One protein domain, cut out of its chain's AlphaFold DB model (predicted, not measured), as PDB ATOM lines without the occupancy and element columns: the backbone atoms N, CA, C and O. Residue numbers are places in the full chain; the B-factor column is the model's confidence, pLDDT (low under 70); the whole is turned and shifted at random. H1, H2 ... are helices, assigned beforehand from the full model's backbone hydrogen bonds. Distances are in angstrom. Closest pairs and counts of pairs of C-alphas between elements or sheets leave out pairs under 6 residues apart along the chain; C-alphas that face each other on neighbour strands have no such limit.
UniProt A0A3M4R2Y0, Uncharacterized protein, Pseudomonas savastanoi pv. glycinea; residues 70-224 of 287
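AT A GLANCE: This is residues 70 to 224 of the 287 residues of an uncharacterized protein of Pseudomonas savastanoi pv. glycinea (UniProt A0A3M4R2Y0). A single long helix, H6, makes the spine: H1, H4 and H5 pack round its first part as a head, with the short H2 and H3 next to H1 in that head, while after H6 the backbone folds back as H7 and then turns again as H9, side by side with H7. H7 draws away from H6 as it returns, and little H8 after it reaches the beginning of H1, closing a loose triangle of H6, H7 with H8, and H1. The printed part has 155 residues with nine named helices, H1 to H9 in chain order, and no named strand; the class is all helix. It is loose, with a radius of gyration of the C-alphas of 18.6 A, and elongated, spanning 58 by 33 by 27 A.

IN THESE COORDINATES: Find C-alpha 151 at (181.222, 102.626, 185.406); from there H6, residues 151 to 183, runs 47.2 A to C-alpha 183 at (139.476, 110.078, 164.681). Before it come H1, residues 70 to 82, starting at (178.000, 115.249, 170.968) and 17.9 A long; H2, 84 to 88; H3, 90 to 94; H4, 103 to 120, 26.0 A long; and H5, 135 to 142. After it come H7, 187 to 199, 18.4 A long; H8, 202 to 205; and H9, 212 to 222, 15.3 A long.

HOW THE PARTS SIT: Start at H6, the hub, which touches five helices. H5 and H6 form a helical hairpin at a shallow tilt of 33 degrees, only just short of steep; their closest C-alphas, Ala 142 and Arg 154, are 4.2 A apart. H4 touches H6 at a steep tilt of 55 degrees, the same way, closest at the C-alphas of Ala 112 and Glu 153, 5.1 A. H1 touches H6 with residues 80 to 82 alone, closest at the C-alphas of Ile 81 and Gln 155, 5.2 A. H3 only just touches H6, with 3 pairs of C-alphas within 8 A, closest at His 93 and Val 151, 6.1 A. H2 touches H1 only at the corner, and only just, with 3 such pairs, closest at Tyr 86 and Gln 80, 4.8 A. At the other end, H6 and H7 form a helical hairpin at a shallow tilt of 20 degrees; the closest C-alphas, Gly 176 and Phe 189, are 4.9 A apart. H9 touches H7 at a shallow tilt of 21 degrees, opposite ways, closest at the C-alphas of Ile 220 and Pro 187, 5.0 A; H9 and H6 are apart. H8 touches H1, closest at the C-alphas of Ile 203 and Leu 70, 5.4 A. Every O i to N i+4 pair is within hydrogen-bond range in H2, H3, H4, H5, H6, H7 and H9, and 8 of 9 are in H1; H8 is too short for such a pair.

THE WHOLE: Look to Ser 101 and Cys 183 for the two C-alphas farthest apart, 60.5 A. The printed part has no cut, and the link from H4 to H5, residues 121 to 134, is long. The mean pLDDT of the printed part is 95.7, and no printed residue is under 70.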
ATOM      1  N   LEU A  70     178.829 115.713 169.851       97.94
ATOM      2  CA  LEU A  70     178.000 115.249 170.968       97.94
ATOM      3  C   LEU A  70     177.384 113.877 170.691       97.94
ATOM      4  O   LEU A  70     177.322 113.045 171.593       97.94
ATOM      5  N   GLY A  71     176.934 113.624 169.461       97.69
ATOM      6  CA  GLY A  71     176.358 112.341 169.068       97.69
ATOM      7  C   GLY A  71     177.389 111.209 169.074       97.69
ATOM      8  O   GLY A  71     177.082 110.102 169.515       97.69
ATOM      9  N   GLU A  72     178.611 111.476 168.616       97.81
ATOM     10  CA  GLU A  72     179.736 110.533 168.669       97.81
ATOM     11  C   GLU A  72     180.199 110.279 170.104       97.81
ATOM     12  O   GLU A  72     180.332 109.125 170.518       97.81
ATOM     13  N   TYR A  73     180.351 111.342 170.893       97.81
ATOM     14  CA  TYR A  73     180.684 111.248 172.308       97.81
ATOM     15  C   TYR A  73     179.621 110.445 173.072       97.81
ATOM     16  O   TYR A  73     179.966 109.516 173.799       97.81
ATOM     17  N   ALA A  74     178.330 110.707 172.842       97.44
ATOM     18  CA  ALA A  74     177.241 109.943 173.448       97.44
ATOM     19  C   ALA A  74     177.328 108.447 173.111       97.44
ATOM     20  O   ALA A  74     177.156 107.613 173.995       97.44
ATOM     21  N   LYS A  75     177.617 108.087 171.852       96.25
ATOM     22  CA  LYS A  75     177.796 106.680 171.449       96.25
ATOM     23  C   LYS A  75     178.962 106.025 172.188       96.25
ATOM     24  O   LYS A  75     178.794 104.920 172.692       96.25
ATOM     25  N   SER A  76     180.100 106.713 172.276       96.56
ATOM     26  CA  SER A  76     181.288 106.226 172.987       96.56
ATOM     27  C   SER A  76     181.002 105.995 174.475       96.56
ATOM     28  O   SER A  76     181.240 104.908 174.998       96.56
ATOM     29  N   VAL A  77     180.395 106.980 175.142       96.56
ATOM     30  CA  VAL A  77     180.014 106.893 176.559       96.56
ATOM     31  C   VAL A  77     179.049 105.735 176.812       96.56
ATOM     32  O   VAL A  77     179.202 105.035 177.808       96.56
ATOM     33  N   VAL A  78     178.088 105.505 175.912       95.75
ATOM     34  CA  VAL A  78     177.133 104.389 176.008       95.75
ATOM     35  C   VAL A  78     177.810 103.037 175.795       95.75
ATOM     36  O   VAL A  78     177.513 102.091 176.524       95.75
ATOM     37  N   ASP A  79     178.737 102.925 174.843       96.06
ATOM     38  CA  ASP A  79     179.473 101.676 174.610       96.06
ATOM     39  C   ASP A  79     180.328 101.272 175.826       96.06
ATOM     40  O   ASP A  79     180.404 100.090 176.166       96.06
ATOM     41  N   GLN A  80     180.874 102.252 176.554       95.44
ATOM     42  CA  GLN A  80     181.616 102.018 177.799       95.44
ATOM     43  C   GLN A  80     180.764 101.470 178.952       95.44
ATOM     44  O   GLN A  80     181.319 100.822 179.831       95.44
ATOM     45  N   ILE A  81     179.453 101.741 178.986       96.56
ATOM     46  CA  ILE A  81     178.569 101.308 180.091       96.56
ATOM     47  C   ILE A  81     177.669 100.125 179.729       96.56
ATOM     48  O   ILE A  81     177.153  99.463 180.619       96.56
ATOM     49  N   LEU A  82     177.418  99.883 178.441       93.94
ATOM     50  CA  LEU A  82     176.454  98.874 177.983       93.94
ATOM     51  C   LEU A  82     176.902  98.084 176.755       93.94
ATOM     52  O   LEU A  82     176.240  97.118 176.380       93.94
ATOM     53  N   GLY A  83     177.951  98.530 176.073       91.62
ATOM     54  CA  GLY A  83     178.338  97.989 174.782       91.62
ATOM     55  C   GLY A  83     179.400  96.902 174.862       91.62
ATOM     56  O   GLY A  83     179.577  96.205 175.868       91.62
ATOM     57  N   HIS A  84     180.123  96.756 173.755       92.44
ATOM     58  CA  HIS A  84     181.169  95.744 173.643       92.44
ATOM     59  C   HIS A  84     182.345  96.086 174.558       92.44
ATOM     60  O   HIS A  84     182.877  95.191 175.212       92.44
ATOM     61  N   SER A  85     182.697  97.375 174.663       93.00
ATOM     62  CA  SER A  85     183.742  97.843 175.579       93.00
ATOM     63  C   SER A  85     183.417  97.509 177.035       93.00
ATOM     64  O   SER A  85     184.280  96.971 177.734       93.00
ATOM     65  N   TYR A  86     182.167  97.724 177.465       95.69
ATOM     66  CA  TYR A  86     181.717  97.321 178.799       95.69
ATOM     67  C   TYR A  86     181.895  95.816 179.024       95.69
ATOM     68  O   TYR A  86     182.546  95.391 179.976       95.69
ATOM     69  N   THR A  87     181.357  95.002 178.112       94.38
ATOM     70  CA  THR A  87     181.370  93.537 178.243       94.38
ATOM     71  C   THR A  87     182.797  92.991 178.299       94.38
ATOM     72  O   THR A  87     183.106  92.155 179.147       94.38
ATOM     73  N   ALA A  88     183.693  93.510 177.454       96.44
ATOM     74  CA  ALA A  88     185.102  93.125 177.428       96.44
ATOM     75  C   ALA A  88     185.853  93.478 178.726       96.44
ATOM     76  O   ALA A  88     186.825  92.811 179.073       96.44
ATOM     77  N   ASN A  89     185.403  94.503 179.456       96.81
ATOM     78  CA  ASN A  89     186.050  95.009 180.668       96.81
ATOM     79  C   ASN A  89     185.236  94.755 181.944       96.81
ATOM     80  O   ASN A  89     185.559  95.309 182.995       96.81
ATOM     81  N   LYS A  90     184.205  93.905 181.890       95.81
ATOM     82  CA  LYS A  90     183.247  93.720 182.988       95.81
ATOM     83  C   LYS A  90     183.918  93.414 184.329       95.81
ATOM     84  O   LYS A  90     183.612  94.064 185.318       95.81
ATOM     85  N   ALA A  91     184.875  92.484 184.360       97.69
ATOM     86  CA  ALA A  91     185.584  92.133 185.595       97.69
ATOM     87  C   ALA A  91     186.349  93.325 186.200       97.69
ATOM     88  O   ALA A  91     186.417  93.460 187.419       97.69
ATOM     89  N   ARG A  92     186.886  94.218 185.356       98.00
ATOM     90  CA  ARG A  92     187.538  95.459 185.796       98.00
ATOM     91  C   ARG A  92     186.524  96.436 186.390       98.00
ATOM     92  O   ARG A  92     186.819  97.049 187.406       98.00
ATOM     93  N   HIS A  93     185.349  96.562 185.774       97.75
ATOM     94  CA  HIS A  93     184.267  97.422 186.265       97.75
ATOM     95  C   HIS A  93     183.648  96.899 187.567       97.75
ATOM     96  O   HIS A  93     183.358  97.682 188.464       97.75
ATOM     97  N   ASP A  94     183.510  95.582 187.720       98.06
ATOM     98  CA  ASP A  94     183.025  94.968 188.962       98.06
ATOM     99  C   ASP A  94     184.000  95.144 190.135       98.06
ATOM    100  O   ASP A  94     183.569  95.191 191.287       98.06
ATOM    101  N   ALA A  95     185.301  95.241 189.847       97.94
ATOM    102  CA  ALA A  95     186.350  95.482 190.836       97.94
ATOM    103  C   ALA A  95     186.618  96.978 191.100       97.94
ATOM    104  O   ALA A  95     187.469  97.306 191.925       97.94
ATOM    105  N   GLU A  96     185.934  97.884 190.396       97.44
ATOM    106  CA  GLU A  96     186.128  99.326 190.527       97.44
ATOM    107  C   GLU A  96     185.632  99.822 191.895       97.44
ATOM    108  O   GLU A  96     184.495  99.565 192.295       97.44
ATOM    109  N   VAL A  97     186.485 100.560 192.607       94.75
ATOM    110  CA  VAL A  97     186.160 101.204 193.886       94.75
ATOM    111  C   VAL A  97     186.428 102.703 193.741       94.75
ATOM    112  O   VAL A  97     187.503 103.059 193.255       94.75
ATOM    113  N   PRO A  98     185.497 103.589 194.146       94.75
ATOM    114  CA  PRO A  98     185.726 105.027 194.081       94.75
ATOM    115  C   PRO A  98     186.969 105.446 194.876       94.75
ATOM    116  O   PRO A  98     187.172 104.998 196.005       94.75
ATOM    117  N   GLU A  99     187.761 106.367 194.328       93.25
ATOM    118  CA  GLU A  99     188.915 106.970 195.008       93.25
ATOM    119  C   GLU A  99     188.454 107.999 196.059       93.25
ATOM    120  O   GLU A  99     188.575 109.214 195.896       93.25
ATOM    121  N   THR A 100     187.843 107.520 197.142       93.94
ATOM    122  CA  THR A 100     187.296 108.357 198.217       93.94
ATOM    123  C   THR A 100     187.274 107.612 199.548       93.94
ATOM    124  O   THR A 100     187.238 106.386 199.585       93.94
ATOM    125  N   SER A 101     187.269 108.356 200.653       94.38
ATOM    126  CA  SER A 101     187.025 107.827 201.998       94.38
ATOM    127  C   SER A 101     185.570 107.992 202.454       94.38
ATOM    128  O   SER A 101     185.242 107.568 203.560       94.38
ATOM    129  N   ASP A 102     184.697 108.596 201.634       94.94
ATOM    130  CA  ASP A 102     183.278 108.763 201.965       94.94
ATOM    131  C   ASP A 102     182.558 107.396 201.929       94.94
ATOM    132  O   ASP A 102     182.386 106.817 200.846       94.94
ATOM    133  N   PRO A 103     182.097 106.871 203.082       94.81
ATOM    134  CA  PRO A 103     181.470 105.554 203.147       94.81
ATOM    135  C   PRO A 103     180.158 105.481 202.355       94.81
ATOM    136  O   PRO A 103     179.799 104.404 201.878       94.81
ATOM    137  N   VAL A 104     179.454 106.605 202.170       94.38
ATOM    138  CA  VAL A 104     178.207 106.652 201.392       94.38
ATOM    139  C   VAL A 104     178.489 106.395 199.913       94.38
ATOM    140  O   VAL A 104     177.737 105.674 199.258       94.38
ATOM    141  N   LEU A 105     179.583 106.952 199.386       96.25
ATOM    142  CA  LEU A 105     179.991 106.753 197.994       96.25
ATOM    143  C   LEU A 105     180.469 105.324 197.745       96.25
ATOM    144  O   LEU A 105     180.068 104.710 196.755       96.25
ATOM    145  N   ILE A 106     181.264 104.778 198.668       97.62
ATOM    146  CA  ILE A 106     181.759 103.398 198.592       97.62
ATOM    147  C   ILE A 106     180.588 102.407 198.586       97.62
ATOM    148  O   ILE A 106     180.522 101.532 197.718       97.62
ATOM    149  N   GLU A 107     179.635 102.551 199.512       97.38
ATOM    150  CA  GLU A 107     178.487 101.641 199.582       97.38
ATOM    151  C   GLU A 107     177.579 101.783 198.354       97.38
ATOM    152  O   GLU A 107     177.135 100.779 197.797       97.38
ATOM    153  N   ARG A 108     177.344 103.005 197.859       97.88
ATOM    154  CA  ARG A 108     176.538 103.208 196.647       97.88
ATOM    155  C   ARG A 108     177.179 102.575 195.410       97.88
ATOM    156  O   ARG A 108     176.463 101.942 194.632       97.88
ATOM    157  N   ALA A 109     178.497 102.688 195.246       98.44
ATOM    158  CA  ALA A 109     179.221 102.038 194.154       98.44
ATOM    159  C   ALA A 109     179.109 100.509 194.228       98.44
ATOM    160  O   ALA A 109     178.783  99.851 193.237       98.44
ATOM    161  N   LYS A 110     179.254  99.936 195.428       98.50
ATOM    162  CA  LYS A 110     179.033  98.503 195.666       98.50
ATOM    163  C   LYS A 110     177.601  98.075 195.326       98.50
ATOM    164  O   LYS A 110     177.411  97.063 194.648       98.50
ATOM    165  N   LEU A 111     176.593  98.837 195.757       98.56
ATOM    166  CA  LEU A 111     175.189  98.571 195.427       98.56
ATOM    167  C   LEU A 111     174.927  98.654 193.919       98.56
ATOM    168  O   LEU A 111     174.164  97.842 193.398       98.56
ATOM    169  N   ALA A 112     175.578  99.576 193.204       98.75
ATOM    170  CA  ALA A 112     175.486  99.664 191.750       98.75
ATOM    171  C   ALA A 112     176.070  98.421 191.063       98.75
ATOM    172  O   ALA A 112     175.410  97.838 190.203       98.75
ATOM    173  N   THR A 113     177.246  97.953 191.493       98.69
ATOM    174  CA  THR A 113     177.840  96.699 190.998       98.69
ATOM    175  C   THR A 113     176.933  95.497 191.271       98.69
ATOM    176  O   THR A 113     176.689  94.690 190.371       98.69
ATOM    177  N   ILE A 114     176.361  95.387 192.476       98.62
ATOM    178  CA  ILE A 114     175.395  94.323 192.805       98.62
ATOM    179  C   ILE A 114     174.169  94.406 191.891       98.62
ATOM    180  O   ILE A 114     173.750  93.389 191.335       98.62
ATOM    181  N   TYR A 115     173.598  95.602 191.725       98.62
ATOM    182  CA  TYR A 115     172.434  95.830 190.876       98.62
ATOM    183  C   TYR A 115     172.683  95.390 189.437       98.62
ATOM    184  O   TYR A 115     171.886  94.629 188.896       98.62
ATOM    185  N   VAL A 116     173.784  95.836 188.832       98.19
ATOM    186  CA  VAL A 116     174.137  95.509 187.447       98.19
ATOM    187  C   VAL A 116     174.261  93.998 187.263       98.19
ATOM    188  O   VAL A 116     173.647  93.431 186.360       98.19
ATOM    189  N   ASN A 117     174.989  93.327 188.159       97.69
ATOM    190  CA  ASN A 117     175.180  91.880 188.098       97.69
ATOM    191  C   ASN A 117     173.859  91.113 188.240       97.69
ATOM    192  O   ASN A 117     173.563  90.230 187.433       97.69
ATOM    193  N   LYS A 118     173.026  91.492 189.213       98.31
ATOM    194  CA  LYS A 118     171.693  90.909 189.398       98.31
ATOM    195  C   LYS A 118     170.769  91.177 188.214       98.31
ATOM    196  O   LYS A 118     170.075  90.271 187.765       98.31
ATOM    197  N   SER A 119     170.783  92.396 187.680       96.31
ATOM    198  CA  SER A 119     169.966  92.778 186.528       96.31
ATOM    199  C   SER A 119     170.332  91.966 185.288       96.31
ATOM    200  O   SER A 119     169.436  91.575 184.545       96.31
ATOM    201  N   MET A 120     171.621  91.690 185.058       94.12
ATOM    202  CA  MET A 120     172.051  90.835 183.946       94.12
ATOM    203  C   MET A 120     171.675  89.367 184.152       94.12
ATOM    204  O   MET A 120     171.313  88.697 183.192       94.12
ATOM    205  N   ALA A 121     171.675  88.892 185.397       96.75
ATOM    206  CA  ALA A 121     171.141  87.581 185.759       96.75
ATOM    207  C   ALA A 121     169.599  87.525 185.772       96.75
ATOM    208  O   ALA A 121     169.035  86.498 186.141       96.75
ATOM    209  N   GLN A 122     168.917  88.620 185.403       96.25
ATOM    210  CA  GLN A 122     167.457  88.757 185.445       96.25
ATOM    211  C   GLN A 122     166.859  88.455 186.835       96.25
ATOM    212  O   GLN A 122     165.716  88.018 186.955       96.25
ATOM    213  N   ASP A 123     167.625  88.708 187.900       97.69
ATOM    214  CA  ASP A 123     167.189  88.507 189.281       97.69
ATOM    215  C   ASP A 123     166.124  89.566 189.645       97.69
ATOM    216  O   ASP A 123     166.417  90.769 189.630       97.69
ATOM    217  N   PRO A 124     164.894  89.160 190.023       95.50
ATOM    218  CA  PRO A 124     163.811  90.087 190.356       95.50
ATOM    219  C   PRO A 124     164.081  90.911 191.625       95.50
ATOM    220  O   PRO A 124     163.377  91.883 191.896       95.50
ATOM    221  N   THR A 125     165.093  90.545 192.415       97.00
ATOM    222  CA  THR A 125     165.520  91.279 193.614       97.00
ATOM    223  C   THR A 125     166.543  92.381 193.314       97.00
ATOM    224  O   THR A 125     167.016  93.043 194.243       97.00
ATOM    225  N   ALA A 126     166.901  92.597 192.041       97.19
ATOM    226  CA  ALA A 126     167.792  93.673 191.622       97.19
ATOM    227  C   ALA A 126     167.212  95.048 192.002       97.19
ATOM    228  O   ALA A 126     166.195  95.492 191.470       97.19
ATOM    229  N   ARG A 127     167.886  95.751 192.917       97.56
ATOM    230  CA  ARG A 127     167.499  97.092 193.379       97.56
ATOM    231  C   ARG A 127     168.468  98.134 192.851       97.56
ATOM    232  O   ARG A 127     169.640  98.108 193.201       97.56
ATOM    233  N   ASN A 128     167.968  99.048 192.027       98.25
ATOM    234  CA  ASN A 128     168.777 100.134 191.488       98.25
ATOM    235  C   ASN A 128     169.063 101.174 192.593       98.25
ATOM    236  O   ASN A 128     168.102 101.698 193.160       98.25
ATOM    237  N   PRO A 129     170.332 101.515 192.895       98.25
ATOM    238  CA  PRO A 129     170.663 102.500 193.933       98.25
ATOM    239  C   PRO A 129     170.201 103.931 193.603       98.25
ATOM    240  O   PRO A 129     170.211 104.794 194.474       98.25
ATOM    241  N   PHE A 130     169.776 104.186 192.363       98.31
ATOM    242  CA  PHE A 130     169.253 105.466 191.887       98.31
ATOM    243  C   PHE A 130     167.735 105.436 191.639       98.31
ATOM    244  O   PHE A 130     167.222 106.235 190.856       98.31
ATOM    245  N   ALA A 131     167.002 104.506 192.264       96.75
ATOM    246  CA  ALA A 131     165.568 104.306 192.026       96.75
ATOM    247  C   ALA A 131     164.710 105.568 192.240       96.75
ATOM    248  O   ALA A 131     163.719 105.742 191.535       96.75
ATOM    249  N   ASP A 132     165.117 106.458 193.145       96.00
ATOM    250  CA  ASP A 132     164.373 107.680 193.471       96.00
ATOM    251  C   ASP A 132     164.759 108.887 192.599       96.00
ATOM    252  O   ASP A 132     164.113 109.932 192.669       96.00
ATOM    253  N   LEU A 133     165.782 108.764 191.741       97.06
ATOM    254  CA  LEU A 133     166.188 109.860 190.862       97.06
ATOM    255  C   LEU A 133     165.157 110.123 189.764       97.06
ATOM    256  O   LEU A 133     164.521 109.194 189.242       97.06
ATOM    257  N   THR A 134     165.056 111.392 189.358       97.06
ATOM    258  CA  THR A 134     164.363 111.762 188.119       97.06
ATOM    259  C   THR A 134     165.153 111.287 186.897       97.06
ATOM    260  O   THR A 134     166.331 110.920 186.987       97.06
ATOM    261  N   ARG A 135     164.513 111.307 185.722       96.50
ATOM    262  CA  ARG A 135     165.166 110.933 184.460       96.50
ATOM    263  C   ARG A 135     166.372 111.834 184.187       96.50
ATOM    264  O   ARG A 135     167.428 111.337 183.818       96.50
ATOM    265  N   GLU A 136     166.228 113.134 184.412       95.94
ATOM    266  CA  GLU A 136     167.242 114.157 184.149       95.94
ATOM    267  C   GLU A 136     168.455 113.976 185.065       95.94
ATOM    268  O   GLU A 136     169.592 113.990 184.596       95.94
ATOM    269  N   GLN A 137     168.223 113.726 186.357       97.94
ATOM    270  CA  GLN A 137     169.293 113.444 187.317       97.94
ATOM    271  C   GLN A 137     170.041 112.157 186.959       97.94
ATOM    272  O   GLN A 137     171.269 112.125 186.974       97.94
ATOM    273  N   ALA A 138     169.315 111.103 186.583       98.38
ATOM    274  CA  ALA A 138     169.918 109.844 186.164       98.38
ATOM    275  C   ALA A 138     170.746 109.999 184.870       98.38
ATOM    276  O   ALA A 138     171.828 109.426 184.751       98.38
ATOM    277  N   VAL A 139     170.281 110.819 183.920       97.94
ATOM    278  CA  VAL A 139     171.016 111.148 182.688       97.94
ATOM    279  C   VAL A 139     172.298 111.929 182.981       97.94
ATOM    280  O   VAL A 139     173.326 111.628 182.373       97.94
ATOM    281  N   LEU A 140     172.277 112.879 183.925       98.12
ATOM    282  CA  LEU A 140     173.489 113.592 184.346       98.12
ATOM    283  C   LEU A 140     174.571 112.621 184.818       98.12
ATOM    284  O   LEU A 140     175.700 112.722 184.354       98.12
ATOM    285  N   ILE A 141     174.213 111.656 185.668       98.50
ATOM    286  CA  ILE A 141     175.149 110.636 186.156       98.50
ATOM    287  C   ILE A 141     175.626 109.753 185.001       98.50
ATOM    288  O   ILE A 141     176.826 109.590 184.806       98.50
ATOM    289  N   ALA A 142     174.708 109.206 184.200       98.38
ATOM    290  CA  ALA A 142     175.039 108.224 183.167       98.38
ATOM    291  C   ALA A 142     176.071 108.734 182.140       98.38
ATOM    292  O   ALA A 142     176.948 107.970 181.715       98.38
ATOM    293  N   TYR A 143     175.988 110.018 181.768       98.19
ATOM    294  CA  TYR A 143     176.906 110.652 180.816       98.19
ATOM    295  C   TYR A 143     178.126 111.343 181.453       98.19
ATOM    296  O   TYR A 143     178.912 111.950 180.723       98.19
ATOM    297  N   ASP A 144     178.303 111.285 182.775       97.81
ATOM    298  CA  ASP A 144     179.425 111.929 183.468       97.81
ATOM    299  C   ASP A 144     180.658 111.013 183.540       97.81
ATOM    300  O   ASP A 144     181.034 110.512 184.599       97.81
ATOM    301  N   ASP A 145     181.305 110.782 182.393       95.69
ATOM    302  CA  ASP A 145     182.500 109.927 182.285       95.69
ATOM    303  C   ASP A 145     183.781 110.542 182.880       95.69
ATOM    304  O   ASP A 145     184.813 109.872 182.926       95.69
ATOM    305  N   LYS A 146     183.726 111.809 183.307       95.31
ATOM    306  CA  LYS A 146     184.811 112.530 184.000       95.31
ATOM    307  C   LYS A 146     184.506 112.778 185.479       95.31
ATOM    308  O   LYS A 146     185.272 113.469 186.147       95.31
ATOM    309  N   GLY A 147     183.363 112.292 185.960       94.25
ATOM    310  CA  GLY A 147     182.929 112.440 187.340       94.25
ATOM    311  C   GLY A 147     183.536 111.399 188.275       94.25
ATOM    312  O   GLY A 147     184.347 110.569 187.883       94.25
ATOM    313  N   SER A 148     183.089 111.436 189.528       94.88
ATOM    314  CA  SER A 148     183.499 110.506 190.590       94.88
ATOM    315  C   SER A 148     182.677 109.211 190.634       94.88
ATOM    316  O   SER A 148     182.797 108.446 191.588       94.88
ATOM    317  N   TYR A 149     181.822 108.976 189.637       97.62
ATOM    318  CA  TYR A 149     181.017 107.762 189.544       97.62
ATOM    319  C   TYR A 149     181.806 106.640 188.879       97.62
ATOM    320  O   TYR A 149     182.426 106.846 187.834       97.62
ATOM    321  N   THR A 150     181.687 105.439 189.430       98.38
ATOM    322  CA  THR A 150     182.162 104.214 188.774       98.38
ATOM    323  C   THR A 150     181.385 103.923 187.488       98.38
ATOM    324  O   THR A 150     180.273 104.427 187.268       98.38
ATOM    325  N   VAL A 151     181.921 103.049 186.633       98.50
ATOM    326  CA  VAL A 151     181.222 102.626 185.406       98.50
ATOM    327  C   VAL A 151     179.903 101.916 185.728       98.50
ATOM    328  O   VAL A 151     178.892 102.185 185.074       98.50
ATOM    329  N   ASN A 152     179.870 101.086 186.775       98.62
ATOM    330  CA  ASN A 152     178.647 100.400 187.200       98.62
ATOM    331  C   ASN A 152     177.606 101.370 187.801       98.62
ATOM    332  O   ASN A 152     176.408 101.182 187.580       98.62
ATOM    333  N   GLU A 153     178.015 102.448 188.484       98.75
ATOM    334  CA  GLU A 153     177.088 103.524 188.886       98.75
ATOM    335  C   GLU A 153     176.469 104.220 187.672       98.75
ATOM    336  O   GLU A 153     175.250 104.398 187.612       98.75
ATOM    337  N   ARG A 154     177.281 104.564 186.669       98.75
ATOM    338  CA  ARG A 154     176.786 105.179 185.429       98.75
ATOM    339  C   ARG A 154     175.825 104.265 184.675       98.75
ATOM    340  O   ARG A 154     174.799 104.732 184.178       98.75
ATOM    341  N   GLN A 155     176.111 102.967 184.623       98.62
ATOM    342  CA  GLN A 155     175.216 101.975 184.028       98.62
ATOM    343  C   GLN A 155     173.903 101.840 184.813       98.62
ATOM    344  O   GLN A 155     172.828 101.782 184.210       98.62
ATOM    345  N   ALA A 156     173.955 101.841 186.148       98.69
ATOM    346  CA  ALA A 156     172.757 101.829 186.982       98.69
ATOM    347  C   ALA A 156     171.899 103.086 186.759       98.69
ATOM    348  O   ALA A 156     170.679 102.990 186.597       98.69
ATOM    349  N   ALA A 157     172.523 104.260 186.670       98.75
ATOM    350  CA  ALA A 157     171.831 105.505 186.356       98.75
ATOM    351  C   ALA A 157     171.223 105.485 184.942       98.75
ATOM    352  O   ALA A 157     170.070 105.877 184.756       98.75
ATOM    353  N   TRP A 158     171.929 104.930 183.954       98.44
ATOM    354  CA  TRP A 158     171.357 104.702 182.628       98.44
ATOM    355  C   TRP A 158     170.123 103.796 182.676       98.44
ATOM    356  O   TRP A 158     169.102 104.091 182.059       98.44
ATOM    357  N   ALA A 159     170.185 102.689 183.416       98.19
ATOM    358  CA  ALA A 159     169.044 101.788 183.553       98.19
ATOM    359  C   ALA A 159     167.838 102.501 184.189       98.19
ATOM    360  O   ALA A 159     166.698 102.297 183.765       98.19
ATOM    361  N   ARG A 160     168.080 103.404 185.152       98.06
ATOM    362  CA  ARG A 160     167.034 104.251 185.734       98.06
ATOM    363  C   ARG A 160     166.405 105.167 184.684       98.06
ATOM    364  O   ARG A 160     165.178 105.147 184.551       98.06
ATOM    365  N   SER A 161     167.199 105.925 183.927       97.81
ATOM    366  CA  SER A 161     166.660 106.825 182.896       97.81
ATOM    367  C   SER A 161     165.902 106.056 181.809       97.81
ATOM    368  O   SER A 161     164.785 106.437 181.459       97.81
ATOM    369  N   ALA A 162     166.435 104.915 181.361       96.38
ATOM    370  CA  ALA A 162     165.789 104.034 180.391       96.38
ATOM    371  C   ALA A 162     164.459 103.455 180.907       96.38
ATOM    372  O   ALA A 162     163.494 103.354 180.147       96.38
ATOM    373  N   SER A 163     164.370 103.112 182.197       96.94
ATOM    374  CA  SER A 163     163.128 102.608 182.795       96.94
ATOM    375  C   SER A 163     162.010 103.657 182.796       96.94
ATOM    376  O   SER A 163     160.868 103.338 182.462       96.94
ATOM    377  N   LEU A 164     162.336 104.914 183.118       97.19
ATOM    378  CA  LEU A 164     161.388 106.031 183.098       97.19
ATOM    379  C   LEU A 164     160.969 106.382 181.667       97.19
ATOM    380  O   LEU A 164     159.785 106.580 181.397       97.19
ATOM    381  N   GLU A 165     161.925 106.383 180.739       96.62
ATOM    382  CA  GLU A 165     161.683 106.568 179.307       96.62
ATOM    383  C   GLU A 165     160.711 105.512 178.757       96.62
ATOM    384  O   GLU A 165     159.766 105.836 178.037       96.62
ATOM    385  N   GLN A 166     160.894 104.243 179.134       96.06
ATOM    386  CA  GLN A 166     160.019 103.156 178.698       96.06
ATOM    387  C   GLN A 166     158.602 103.276 179.280       96.06
ATOM    388  O   GLN A 166     157.626 102.995 178.574       96.06
ATOM    389  N   GLN A 167     158.466 103.706 180.538       95.75
ATOM    390  CA  GLN A 167     157.159 103.967 181.151       95.75
ATOM    391  C   GLN A 167     156.418 105.083 180.407       95.75
ATOM    392  O   GLN A 167     155.269 104.890 179.998       95.75
ATOM    393  N   TRP A 168     157.094 106.210 180.157       96.75
ATOM    394  CA  TRP A 168     156.533 107.310 179.372       96.75
ATOM    395  C   TRP A 168     156.124 106.842 177.970       96.75
ATOM    396  O   TRP A 168     154.971 107.030 177.575       96.75
ATOM    397  N   ARG A 169     157.020 106.148 177.255       94.75
ATOM    398  CA  ARG A 169     156.784 105.631 175.897       94.75
ATOM    399  C   ARG A 169     155.560 104.726 175.824       94.75
ATOM    400  O   ARG A 169     154.752 104.862 174.910       94.75
ATOM    401  N   THR A 170     155.416 103.819 176.786       95.62
ATOM    402  CA  THR A 170     154.278 102.890 176.849       95.62
ATOM    403  C   THR A 170     152.963 103.658 176.985       95.62
ATOM    404  O   THR A 170     152.023 103.414 176.228       95.62
ATOM    405  N   GLY A 171     152.912 104.644 177.887       95.00
ATOM    406  CA  GLY A 171     151.739 105.504 178.052       95.00
ATOM    407  C   GLY A 171     151.454 106.377 176.825       95.00
ATOM    408  O   GLY A 171     150.297 106.515 176.426       95.00
ATOM    409  N   SER A 172     152.499 106.931 176.206       93.81
ATOM    410  CA  SER A 172     152.399 107.780 175.015       93.81
ATOM    411  C   SER A 172     151.821 107.012 173.822       93.81
ATOM    412  O   SER A 172     150.843 107.444 173.212       93.81
ATOM    413  N   ILE A 173     152.346 105.811 173.548       93.88
ATOM    414  CA  ILE A 173     151.847 104.929 172.482       93.88
ATOM    415  C   ILE A 173     150.389 104.537 172.733       93.88
ATOM    416  O   ILE A 173     149.581 104.581 171.805       93.88
ATOM    417  N   ALA A 174     150.031 104.192 173.976       94.62
ATOM    418  CA  ALA A 174     148.655 103.852 174.321       94.62
ATOM    419  C   ALA A 174     147.695 105.021 174.040       94.62
ATOM    420  O   ALA A 174     146.678 104.826 173.371       94.62
ATOM    421  N   ARG A 175     148.040 106.246 174.465       94.19
ATOM    422  CA  ARG A 175     147.253 107.457 174.161       94.19
ATOM    423  C   ARG A 175     147.145 107.716 172.661       94.19
ATOM    424  O   ARG A 175     146.050 107.995 172.179       94.19
ATOM    425  N   GLY A 176     148.243 107.575 171.918       94.06
ATOM    426  CA  GLY A 176     148.242 107.732 170.463       94.06
ATOM    427  C   GLY A 176     147.379 106.694 169.744       94.06
ATOM    428  O   GLY A 176     146.707 107.025 168.769       94.06
ATOM    429  N   GLY A 177     147.336 105.456 170.242       93.06
ATOM    430  CA  GLY A 177     146.420 104.425 169.750       93.06
ATOM    431  C   GLY A 177     144.951 104.796 169.972       93.06
ATOM    432  O   GLY A 177     144.148 104.688 169.050       93.06
ATOM    433  N   GLN A 178     144.604 105.300 171.160       94.69
ATOM    434  CA  GLN A 178     143.237 105.749 171.463       94.69
ATOM    435  C   GLN A 178     142.809 106.949 170.608       94.69
ATOM    436  O   GLN A 178     141.691 106.975 170.091       94.69
ATOM    437  N   GLU A 179     143.702 107.924 170.420       94.00
ATOM    438  CA  GLU A 179     143.458 109.070 169.537       94.00
ATOM    439  C   GLU A 179     143.171 108.599 168.106       94.00
ATOM    440  O   GLU A 179     142.150 108.968 167.524       94.00
ATOM    441  N   TYR A 180     144.015 107.704 167.584       92.06
ATOM    442  CA  TYR A 180     143.846 107.144 166.248       92.06
ATOM    443  C   TYR A 180     142.524 106.396 166.088       92.06
ATOM    444  O   TYR A 180     141.807 106.629 165.121       92.06
ATOM    445  N   ASN A 181     142.170 105.540 167.044       94.44
ATOM    446  CA  ASN A 181     140.921 104.782 166.992       94.44
ATOM    447  C   ASN A 181     139.683 105.692 167.028       94.44
ATOM    448  O   ASN A 181     138.632 105.311 166.522       94.44
ATOM    449  N   SER A 182     139.805 106.893 167.601       90.25
ATOM    450  CA  SER A 182     138.697 107.842 167.729       90.25
ATOM    451  C   SER A 182     138.494 108.711 166.482       90.25
ATOM    452  O   SER A 182     137.360 109.063 166.171       90.25
ATOM    453  N   CYS A 183     139.568 109.105 165.783       88.69
ATOM    454  CA  CYS A 183     139.476 110.078 164.681       88.69
ATOM    455  C   CYS A 183     140.297 109.741 163.422       88.69
ATOM    456  O   CYS A 183     140.343 110.542 162.487       88.69
ATOM    457  N   GLY A 184     140.981 108.595 163.387       91.12
ATOM    458  CA  GLY A 184     141.863 108.176 162.290       91.12
ATOM    459  C   GLY A 184     143.149 109.002 162.152       91.12
ATOM    460  O   GLY A 184     143.912 108.809 161.204       91.12
ATOM    461  N   LYS A 185     143.417 109.936 163.074       91.94
ATOM    462  CA  LYS A 185     144.588 110.828 163.073       91.94
ATOM    463  C   LYS A 185     145.247 110.851 164.453       91.94
ATOM    464  O   LYS A 185     144.667 110.383 165.423       91.94
ATOM    465  N   ARG A 186     146.486 111.349 164.534       91.19
ATOM    466  CA  ARG A 186     147.296 111.361 165.770       91.19
ATOM    467  C   ARG A 186     148.017 112.695 166.062       91.19
ATOM    468  O   ARG A 186     149.186 112.672 166.452       91.19
ATOM    469  N   PRO A 187     147.406 113.877 165.834       92.06
ATOM    470  CA  PRO A 187     148.121 115.144 165.997       92.06
ATOM    471  C   PRO A 187     148.577 115.400 167.444       92.06
ATOM    472  O   PRO A 187     149.647 115.985 167.637       92.06
ATOM    473  N   LYS A 188     147.830 114.947 168.464       93.00
ATOM    474  CA  LYS A 188     148.235 115.114 169.871       93.00
ATOM    475  C   LYS A 188     149.423 114.226 170.204       93.00
ATOM    476  O   LYS A 188     150.380 114.718 170.790       93.00
ATOM    477  N   PHE A 189     149.409 112.964 169.781       94.12
ATOM    478  CA  PHE A 189     150.547 112.063 169.973       94.12
ATOM    479  C   PHE A 189     151.834 112.582 169.311       94.12
ATOM    480  O   PHE A 189     152.893 112.578 169.938       94.12
ATOM    481  N   MET A 190     151.751 113.092 168.075       94.25
ATOM    482  CA  MET A 190     152.920 113.676 167.401       94.25
ATOM    483  C   MET A 190     153.421 114.941 168.111       94.25
ATOM    484  O   MET A 190     154.629 115.151 168.220       94.25
ATOM    485  N   THR A 191     152.503 115.749 168.648       94.94
ATOM    486  CA  THR A 191     152.846 116.912 169.482       94.94
ATOM    487  C   THR A 191     153.546 116.484 170.770       94.94
ATOM    488  O   THR A 191     154.583 117.048 171.104       94.94
ATOM    489  N   GLU A 192     153.047 115.449 171.451       95.56
ATOM    490  CA  GLU A 192     153.659 114.894 172.664       95.56
ATOM    491  C   GLU A 192     155.091 114.400 172.393       95.56
ATOM    492  O   GLU A 192     156.010 114.688 173.157       95.56
ATOM    493  N   CYS A 193     155.310 113.712 171.266       95.44
ATOM    494  CA  CYS A 193     156.639 113.267 170.841       95.44
ATOM    495  C   CYS A 193     157.594 114.440 170.558       95.44
ATOM    496  O   CYS A 193     158.774 114.367 170.905       95.44
ATOM    497  N   LEU A 194     157.098 115.517 169.939       96.00
ATOM    498  CA  LEU A 194     157.881 116.729 169.676       96.00
ATOM    499  C   LEU A 194     158.255 117.455 170.971       96.00
ATOM    500  O   LEU A 194     159.413 117.841 171.138       96.00
ATOM    501  N   GLU A 195     157.300 117.623 171.884       96.44
ATOM    502  CA  GLU A 195     157.525 118.244 173.192       96.44
ATOM    503  C   GLU A 195     158.536 117.429 174.013       96.44
ATOM    504  O   GLU A 195     159.507 117.993 174.519       96.44
ATOM    505  N   HIS A 196     158.394 116.099 174.046       96.12
ATOM    506  CA  HIS A 196     159.362 115.218 174.699       96.12
ATOM    507  C   HIS A 196     160.766 115.341 174.088       96.12
ATOM    508  O   HIS A 196     161.733 115.548 174.817       96.12
ATOM    509  N   TYR A 197     160.900 115.286 172.755       96.44
ATOM    510  CA  TYR A 197     162.196 115.445 172.084       96.44
ATOM    511  C   TYR A 197     162.859 116.795 172.397       96.44
ATOM    512  O   TYR A 197     164.069 116.852 172.621       96.44
ATOM    513  N   ARG A 198     162.080 117.883 172.432       95.81
ATOM    514  CA  ARG A 198     162.590 119.224 172.753       95.81
ATOM    515  C   ARG A 198     163.079 119.339 174.195       95.81
ATOM    516  O   ARG A 198     164.024 120.091 174.424       95.81
ATOM    517  N   ALA A 199     162.479 118.586 175.117       94.75
ATOM    518  CA  ALA A 199     162.864 118.540 176.527       94.75
ATOM    519  C   ALA A 199     164.132 117.707 176.803       94.75
ATOM    520  O   ALA A 199     164.714 117.829 177.879       94.75
ATOM    521  N   LEU A 200     164.587 116.880 175.854       95.06
ATOM    522  CA  LEU A 200     165.823 116.110 176.011       95.06
ATOM    523  C   LEU A 200     167.063 117.028 176.065       95.06
ATOM    524  O   LEU A 200     167.138 118.006 175.307       95.06
ATOM    525  N   PRO A 201     168.088 116.687 176.871       95.00
ATOM    526  CA  PRO A 201     169.362 117.403 176.863       95.00
ATOM    527  C   PRO A 201     170.057 117.287 175.501       95.00
ATOM    528  O   PRO A 201     169.790 116.366 174.716       95.00
ATOM    529  N   ALA A 202     170.966 118.219 175.192       96.44
ATOM    530  CA  ALA A 202     171.546 118.309 173.851       96.44
ATOM    531  C   ALA A 202     172.304 117.032 173.460       96.44
ATOM    532  O   ALA A 202     172.184 116.594 172.313       96.44
ATOM    533  N   ILE A 203     172.989 116.393 174.417       96.62
ATOM    534  CA  ILE A 203     173.659 115.101 174.206       96.62
ATOM    535  C   ILE A 203     172.701 113.978 173.774       96.62
ATOM    536  O   ILE A 203     173.058 113.148 172.940       96.62
ATOM    537  N   GLU A 204     171.463 113.960 174.273       96.00
ATOM    538  CA  GLU A 204     170.474 112.948 173.885       96.00
ATOM    539  C   GLU A 204     169.813 113.284 172.550       96.00
ATOM    540  O   GLU A 204     169.668 112.399 171.704       96.00
ATOM    541  N   ARG A 205     169.494 114.563 172.298       96.81
ATOM    542  CA  ARG A 205     168.994 115.005 170.981       96.81
ATOM    543  C   ARG A 205     170.000 114.727 169.870       96.81
ATOM    544  O   ARG A 205     169.608 114.339 168.772       96.81
ATOM    545  N   ALA A 206     171.294 114.867 170.155       97.19
ATOM    546  CA  ALA A 206     172.380 114.604 169.216       97.19
ATOM    547  C   ALA A 206     172.409 113.158 168.687       97.19
ATOM    548  O   ALA A 206     172.934 112.916 167.599       97.19
ATOM    549  N   ARG A 207     171.798 112.207 169.407       94.25
ATOM    550  CA  ARG A 207     171.692 110.798 168.992       94.25
ATOM    551  C   ARG A 207     170.641 110.557 167.905       94.25
ATOM    552  O   ARG A 207     170.687 109.519 167.250       94.25
ATOM    553  N   TYR A 208     169.716 111.493 167.710       94.94
ATOM    554  CA  TYR A 208     168.756 111.468 166.606       94.94
ATOM    555  C   TYR A 208     169.404 112.026 165.334       94.94
ATOM    556  O   TYR A 208     170.437 112.698 165.394       94.94
ATOM    557  N   ASP A 209     168.812 111.798 164.166       93.56
ATOM    558  CA  ASP A 209     169.253 112.464 162.938       93.56
ATOM    559  C   ASP A 209     168.792 113.936 162.896       93.56
ATOM    560  O   ASP A 209     167.853 114.332 163.589       93.56
ATOM    561  N   LYS A 210     169.445 114.766 162.069       90.75
ATOM    562  CA  LYS A 210     169.149 116.210 161.970       90.75
ATOM    563  C   LYS A 210     167.709 116.514 161.546       90.75
ATOM    564  O   LYS A 210     167.183 117.552 161.929       90.75
ATOM    565  N   GLY A 211     167.081 115.632 160.766       93.38
ATOM    566  CA  GLY A 211     165.728 115.827 160.243       93.38
ATOM    567  C   GLY A 211     164.623 115.353 161.186       93.38
ATOM    568  O   GLY A 211     163.452 115.471 160.833       93.38
ATOM    569  N   TYR A 212     164.961 114.799 162.354       95.06
ATOM    570  CA  TYR A 212     163.988 114.185 163.255       95.06
ATOM    571  C   TYR A 212     162.896 115.160 163.710       95.06
ATOM    572  O   TYR A 212     161.711 114.863 163.578       95.06
ATOM    573  N   GLU A 213     163.285 116.351 164.171       95.00
ATOM    574  CA  GLU A 213     162.337 117.369 164.630       95.00
ATOM    575  C   GLU A 213     161.413 117.838 163.501       95.00
ATOM    576  O   GLU A 213     160.194 117.845 163.657       95.00
ATOM    577  N   SER A 214     161.978 118.145 162.330       95.06
ATOM    578  CA  SER A 214     161.203 118.576 161.164       95.06
ATOM    579  C   SER A 214     160.214 117.509 160.695       95.06
ATOM    580  O   SER A 214     159.114 117.848 160.265       95.06
ATOM    581  N   ARG A 215     160.557 116.217 160.811       94.81
ATOM    582  CA  ARG A 215     159.612 115.128 160.520       94.81
ATOM    583  C   ARG A 215     158.459 115.076 161.519       94.81
ATOM    584  O   ARG A 215     157.331 114.834 161.099       94.81
ATOM    585  N   LEU A 216     158.708 115.331 162.805       94.19
ATOM    586  CA  LEU A 216     157.634 115.430 163.798       94.19
ATOM    587  C   LEU A 216     156.713 116.620 163.498       94.19
ATOM    588  O   LEU A 216     155.496 116.464 163.492       94.19
ATOM    589  N   GLU A 217     157.271 117.785 163.165       93.69
ATOM    590  CA  GLU A 217     156.484 118.968 162.788       93.69
ATOM    591  C   GLU A 217     155.656 118.755 161.510       93.69
ATOM    592  O   GLU A 217     154.481 119.136 161.451       93.69
ATOM    593  N   ALA A 218     156.240 118.109 160.495       93.00
ATOM    594  CA  ALA A 218     155.529 117.741 159.275       93.00
ATOM    595  C   ALA A 218     154.382 116.762 159.574       93.00
ATOM    596  O   ALA A 218     153.265 116.970 159.103       93.00
ATOM    597  N   SER A 219     154.618 115.759 160.427       90.31
ATOM    598  CA  SER A 219     153.599 114.776 160.810       90.31
ATOM    599  C   SER A 219     152.443 115.398 161.603       90.31
ATOM    600  O   SER A 219     151.286 115.043 161.382       90.31
ATOM    601  N   ILE A 220     152.710 116.385 162.469       92.06
ATOM    602  CA  ILE A 220     151.651 117.164 163.139       92.06
ATOM    603  C   ILE A 220     150.754 117.843 162.097       92.06
ATOM    604  O   ILE A 220     149.530 117.760 162.200       92.06
ATOM    605  N   THR A 221     151.357 118.463 161.080       89.94
ATOM    606  CA  THR A 221     150.629 119.165 160.010       89.94
ATOM    607  C   THR A 221     149.801 118.189 159.166       89.94
ATOM    608  O   THR A 221     148.619 118.432 158.926       89.94
ATOM    609  N   GLU A 222     150.380 117.052 158.775       88.56
ATOM    610  CA  GLU A 222     149.700 115.981 158.029       88.56
ATOM    611  C   GLU A 222     148.480 115.438 158.792       88.56
ATOM    612  O   GLU A 222     147.398 115.241 158.232       88.56
ATOM    613  N   HIS A 223     148.613 115.274 160.109       85.00
ATOM    614  CA  HIS A 223     147.525 114.843 160.980       85.00
ATOM    615  C   HIS A 223     146.521 115.958 161.332       85.00
ATOM    616  O   HIS A 223     145.618 115.727 162.140       85.00
ATOM    617  N   GLY A 224     146.611 117.131 160.697       77.00
ATOM    618  CA  GLY A 224     145.680 118.248 160.885       77.00
ATOM    619  C   GLY A 224     145.850 118.992 162.212       77.00
ATOM    620  O   GLY A 224     144.937 119.698 162.633       77.00
TER     621      GLY A 224